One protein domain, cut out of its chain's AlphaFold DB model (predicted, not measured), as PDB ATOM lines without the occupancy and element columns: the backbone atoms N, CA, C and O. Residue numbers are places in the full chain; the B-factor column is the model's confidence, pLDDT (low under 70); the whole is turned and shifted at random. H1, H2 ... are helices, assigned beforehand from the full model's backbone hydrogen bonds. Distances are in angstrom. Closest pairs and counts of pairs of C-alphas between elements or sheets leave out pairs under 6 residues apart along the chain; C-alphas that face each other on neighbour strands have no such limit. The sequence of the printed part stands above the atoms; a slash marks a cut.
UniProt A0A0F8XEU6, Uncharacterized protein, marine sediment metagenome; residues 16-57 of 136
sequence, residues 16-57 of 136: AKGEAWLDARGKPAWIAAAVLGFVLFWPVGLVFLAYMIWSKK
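AT A GLANCE: This is residues 16 to 57 of the 136 residues of an uncharacterized protein of marine sediment metagenome (UniProt A0A0F8XEU6). The longest helix, H2, is the middle arm of an open zigzag of three helices: H1 makes a corner at its beginning, and H3 turns off at its end, about perpendicular. The printed part has 42 residues with three named helices, in the order H1, H2, H3, and no named strand: all helix. It is extended, with a radius of gyration of the C-alphas of 14.4 A and spans of 41 by 21 by 17 A.

HOW THE PARTS SIT: Look first at H2, residues 27 to 40. Its residues 29 to 30 alone touch H1, residues 16 to 24, only at the corner; their closest C-alphas, of Leu 22 and Ala 29, are 6.0 A apart. The two run opposite ways at a steep tilt of 61 degrees. H3, residues 42 to 54, is close to H2 but not clearly touching, the closest C-alphas, of Phe 38 and Gly 45, being 6.5 A apart. H1 and H3 are apart. Every O i to N i+4 pair in H1, H2 and H3 is within hydrogen-bond range.

IN THESE COORDINATES: Find C-alpha 27 at (224.799, 230.084, 208.745); from there H2 runs 20.4 A to C-alpha 40. H1 spans 12.4 A. H3 runs 17.9 A to C-alpha 54 at (247.072, 247.872, 194.330).

THE WHOLE: The C-alphas farthest apart, of Lys 17 and Lys 56, are 42.2 A apart. The printed part has no cut, and both links are tight. Confidence is under 70 at residues 16 to 25, 27 and 55 to 57.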
ATOM      1  N   ALA A  16     212.543 233.846 197.022       63.41
ATOM      2  CA  ALA A  16     212.132 233.857 198.430       63.41
ATOM      3  C   ALA A  16     211.969 232.439 199.017       63.41
ATOM      4  O   ALA A  16     212.242 232.204 200.192       63.41
ATOM      5  N   LYS A  17     211.564 231.461 198.193       66.00
ATOM      6  CA  LYS A  17     211.552 230.041 198.591       66.00
ATOM      7  C   LYS A  17     212.966 229.458 198.691       66.00
ATOM      8  O   LYS A  17     213.226 228.670 199.596       66.00
ATOM      9  N   GLY A  18     213.866 229.851 197.786       65.38
ATOM     10  CA  GLY A  18     215.283 229.483 197.848       65.38
ATOM     11  C   GLY A  18     215.981 230.058 199.081       65.38
ATOM     12  O   GLY A  18     216.742 229.354 199.737       65.38
ATOM     13  N   GLU A  19     215.652 231.297 199.447       63.03
ATOM     14  CA  GLU A  19     216.169 231.978 200.635       63.03
ATOM     15  C   GLU A  19     215.700 231.298 201.929       63.03
ATOM     16  O   GLU A  19     216.524 230.966 202.776       63.03
ATOM     17  N   ALA A  20     214.408 230.962 202.037       64.25
ATOM     18  CA  ALA A  20     213.871 230.233 203.188       64.25
ATOM     19  C   ALA A  20     214.469 228.818 203.348       64.25
ATOM     20  O   ALA A  20     214.648 228.338 204.468       64.25
ATOM     21  N   TRP A  21     214.805 228.144 202.241       66.56
ATOM     22  CA  TRP A  21     215.477 226.839 202.267       66.56
ATOM     23  C   TRP A  21     216.952 226.946 202.681       66.56
ATOM     24  O   TRP A  21     217.447 226.095 203.423       66.56
ATOM     25  N   LEU A  22     217.644 228.005 202.244       67.38
ATOM     26  CA  LEU A  22     219.027 228.277 202.638       67.38
ATOM     27  C   LEU A  22     219.118 228.622 204.134       67.38
ATOM     28  O   LEU A  22     220.019 228.140 204.821       67.38
ATOM     29  N   ASP A  23     218.152 229.388 204.648       61.78
ATOM     30  CA  ASP A  23     218.100 229.809 206.052       61.78
ATOM     31  C   ASP A  23     217.745 228.647 207.001       61.78
ATOM     32  O   ASP A  23     218.314 228.518 208.087       61.78
ATOM     33  N   ALA A  24     216.921 227.690 206.546       66.44
ATOM     34  CA  ALA A  24     216.619 226.455 207.281       66.44
ATOM     35  C   ALA A  24     217.848 225.545 207.504       66.44
ATOM     36  O   ALA A  24     217.847 224.695 208.397       66.44
ATOM     37  N   ARG A  25     218.910 225.715 206.703       67.25
ATOM     38  CA  ARG A  25     220.191 224.994 206.822       67.25
ATOM     39  C   ARG A  25     221.230 225.776 207.655       67.25
ATOM     40  O   ARG A  25     222.311 225.253 207.934       67.25
ATOM     41  N   GLY A  26     220.882 226.989 208.092       70.75
ATOM     42  CA  GLY A  26     221.658 227.854 208.978       70.75
ATOM     43  C   GLY A  26     222.816 228.607 208.309       70.75
ATOM     44  O   GLY A  26     223.076 228.501 207.110       70.75
ATOM     45  N   LYS A  27     223.595 229.322 209.137       62.38
ATOM     46  CA  LYS A  27     224.799 230.084 208.745       62.38
ATOM     47  C   LYS A  27     225.801 229.350 207.825       62.38
ATOM     48  O   LYS A  27     226.342 230.020 206.943       62.38
ATOM     49  N   PRO A  28     226.078 228.030 207.956       72.00
ATOM     50  CA  PRO A  28     227.041 227.370 207.070       72.00
ATOM     51  C   PRO A  28     226.585 227.288 205.606       72.00
ATOM     52  O   PRO A  28     227.433 227.251 204.719       72.00
ATOM     53  N   ALA A  29     225.278 227.300 205.323       81.81
ATOM     54  CA  ALA A  29     224.780 227.247 203.948       81.81
ATOM     55  C   ALA A  29     225.043 228.550 203.183       81.81
ATOM     56  O   ALA A  29     225.422 228.512 202.014       81.81
ATOM     57  N   TRP A  30     224.941 229.695 203.860       81.06
ATOM     58  CA  TRP A  30     225.346 230.987 203.304       81.06
ATOM     59  C   TRP A  30     226.852 231.063 203.036       81.06
ATOM     60  O   TRP A  30     227.264 231.588 202.005       81.06
ATOM     61  N   ILE A  31     227.680 230.487 203.917       76.31
ATOM     62  CA  ILE A  31     229.133 230.394 203.702       76.31
ATOM     63  C   ILE A  31     229.429 229.520 202.479       76.31
ATOM     64  O   ILE A  31     230.202 229.920 201.615       76.31
ATOM     65  N   ALA A  32     228.778 228.361 202.362       84.75
ATOM     66  CA  ALA A  32     228.927 227.492 201.198       84.75
ATOM     67  C   ALA A  32     228.494 228.192 199.900       84.75
ATOM     68  O   ALA A  32     229.202 228.098 198.901       84.75
ATOM     69  N   ALA A  33     227.390 228.946 199.919       84.00
ATOM     70  CA  ALA A  33     226.941 229.741 198.778       84.00
ATOM     71  C   ALA A  33     227.951 230.840 198.401       84.00
ATOM     72  O   ALA A  33     228.259 231.010 197.221       84.00
ATOM     73  N   ALA A  34     228.522 231.534 199.391       79.81
ATOM     74  CA  ALA A  34     229.566 232.534 199.175       79.81
ATOM     75  C   ALA A  34     230.841 231.919 198.566       79.81
ATOM     76  O   ALA A  34     231.394 232.464 197.609       79.81
ATOM     77  N   VAL A  35     231.276 230.755 199.064       83.81
ATOM     78  CA  VAL A  35     232.442 230.019 198.541       83.81
ATOM     79  C   VAL A  35     232.183 229.511 197.123       83.81
ATOM     80  O   VAL A  35     233.033 229.678 196.252       83.81
ATOM     81  N   LEU A  36     231.006 228.939 196.854       88.50
ATOM     82  CA  LEU A  36     230.643 228.451 195.522       88.50
ATOM     83  C   LEU A  36     230.622 229.595 194.494       88.50
ATOM     84  O   LEU A  36     231.128 229.438 193.385       88.50
ATOM     85  N   GLY A  37     230.103 230.767 194.881       85.12
ATOM     86  CA  GLY A  37     230.149 231.976 194.056       85.12
ATOM     87  C   GLY A  37     231.579 232.426 193.754       85.12
ATOM     88  O   GLY A  37     231.888 232.765 192.611       85.12
ATOM     89  N   PHE A  38     232.474 232.353 194.743       82.31
ATOM     90  CA  PHE A  38     233.889 232.669 194.561       82.31
ATOM     91  C   PHE A  38     234.608 231.670 193.643       82.31
ATOM     92  O   PHE A  38     235.439 232.090 192.850       82.31
ATOM     93  N   VAL A  39     234.275 230.374 193.688       83.56
ATOM     94  CA  VAL A  39     234.849 229.354 192.786       83.56
ATOM     95  C   VAL A  39     234.374 229.552 191.343       83.56
ATOM     96  O   VAL A  39     235.180 229.500 190.416       83.56
ATOM     97  N   LEU A  40     233.079 229.818 191.140       85.25
ATOM     98  CA  LEU A  40     232.499 230.008 189.805       85.25
ATOM     99  C   LEU A  40     232.961 231.315 189.137       85.25
ATOM    100  O   LEU A  40     233.186 231.336 187.931       85.25
ATOM    101  N   PHE A  41     233.140 232.389 189.913       83.44
ATOM    102  CA  PHE A  41     233.561 233.714 189.432       83.44
ATOM    103  C   PHE A  41     234.943 234.136 189.965       83.44
ATOM    104  O   PHE A  41     235.228 235.325 190.142       83.44
ATOM    105  N   TRP A  42     235.843 233.168 190.159       84.81
ATOM    106  CA  TRP A  42     237.182 233.404 190.704       84.81
ATOM    107  C   TRP A  42     238.033 234.445 189.944       84.81
ATOM    108  O   TRP A  42     238.703 235.218 190.632       84.81
ATOM    109  N   PRO A  43     238.003 234.601 188.594       87.38
ATOM    110  CA  PRO A  43     238.801 235.645 187.947       87.38
ATOM    111  C   PRO A  43     238.309 237.051 188.309       87.38
ATOM    112  O   PRO A  43     239.116 237.958 188.482       87.38
ATOM    113  N   VAL A  44     236.997 237.236 188.492       85.19
ATOM    114  CA  VAL A  44     236.417 238.523 188.907       85.19
ATOM    115  C   VAL A  44     236.789 238.825 190.356       85.19
ATOM    116  O   VAL A  44     237.212 239.938 190.664       85.19
ATOM    117  N   GLY A  45     236.702 237.816 191.230       76.44
ATOM    118  CA  GLY A  45     237.140 237.920 192.620       76.44
ATOM    119  C   GLY A  45     238.623 238.277 192.740       76.44
ATOM    120  O   GLY A  45     238.970 239.177 193.500       76.44
ATOM    121  N   LEU A  46     239.492 237.641 191.946       84.12
ATOM    122  CA  LEU A  46     240.928 237.924 191.932       84.12
ATOM    123  C   LEU A  46     241.271 239.295 191.356       84.12
ATOM    124  O   LEU A  46     242.130 239.972 191.911       84.12
ATOM    125  N   VAL A  47     240.602 239.733 190.287       86.56
ATOM    126  CA  VAL A  47     240.790 241.086 189.740       86.56
ATOM    127  C   VAL A  47     240.376 242.137 190.764       86.56
ATOM    128  O   VAL A  47     241.100 243.110 190.966       86.56
ATOM    129  N   PHE A  48     239.260 241.927 191.467       80.06
ATOM    130  CA  PHE A  48     238.832 242.816 192.543       80.06
ATOM    131  C   PHE A  48     239.827 242.820 193.716       80.06
ATOM    132  O   PHE A  48     240.157 243.885 194.235       80.06
ATOM    133  N   LEU A  49     240.367 241.655 194.096       78.62
ATOM    134  CA  LEU A  49     241.374 241.535 195.155       78.62
ATOM    135  C   LEU A  49     242.688 242.229 194.774       78.62
ATOM    136  O   LEU A  49     243.234 243.002 195.559       78.62
ATOM    137  N   ALA A  50     243.170 241.999 193.552       82.38
ATOM    138  CA  ALA A  50     244.355 242.645 193.003       82.38
ATOM    139  C   ALA A  50     244.161 244.165 192.919       82.38
ATOM    140  O   ALA A  50     245.054 244.923 193.295       82.38
ATOM    141  N   TYR A  51     242.969 244.614 192.515       82.56
ATOM    142  CA  TYR A  51     242.592 246.021 192.549       82.56
ATOM    143  C   TYR A  51     242.632 246.582 193.976       82.56
ATOM    144  O   TYR A  51     243.181 247.659 194.185       82.56
ATOM    145  N   MET A  52     242.123 245.854 194.974       73.62
ATOM    146  CA  MET A  52     242.155 246.272 196.381       73.62
ATOM    147  C   MET A  52     243.581 246.362 196.941       73.62
ATOM    148  O   MET A  52     243.885 247.297 197.677       73.62
ATOM    149  N   ILE A  53     244.460 245.428 196.566       71.69
ATOM    150  CA  ILE A  53     245.866 245.378 196.997       71.69
ATOM    151  C   ILE A  53     246.692 246.483 196.322       71.69
ATOM    152  O   ILE A  53     247.553 247.095 196.955       71.69
ATOM    153  N   TRP A  54     246.411 246.787 195.055       71.56
ATOM    154  CA  TRP A  54     247.072 247.872 194.330       71.56
ATOM    155  C   TRP A  54     246.462 249.248 194.623       71.56
ATOM    156  O   TRP A  54     247.121 250.277 194.441       71.56
ATOM    157  N   SER A  55     245.233 249.283 195.152       59.75
ATOM    158  CA  SER A  55     244.582 250.474 195.687       59.75
ATOM    159  C   SER A  55     245.328 250.934 196.937       59.75
ATOM    160  O   SER A  55     244.962 250.674 198.083       59.75
ATOM    161  N   LYS A  56     246.406 251.681 196.685       56.59
ATOM    162  CA  LYS A  56     247.277 252.433 197.599       56.59
ATOM    163  C   LYS A  56     246.537 253.465 198.478       56.59
ATOM    164  O   LYS A  56     247.116 254.475 198.872       56.59
ATOM    165  N   LYS A  57     245.250 253.264 198.769       57.16
ATOM    166  CA  LYS A  57     244.369 254.231 199.426       57.16
ATOM    167  C   LYS A  57     243.841 253.787 200.794       57.16
ATOM    168  O   LYS A  57     243.332 254.649 201.497       57.16
TER     169      LYS A  57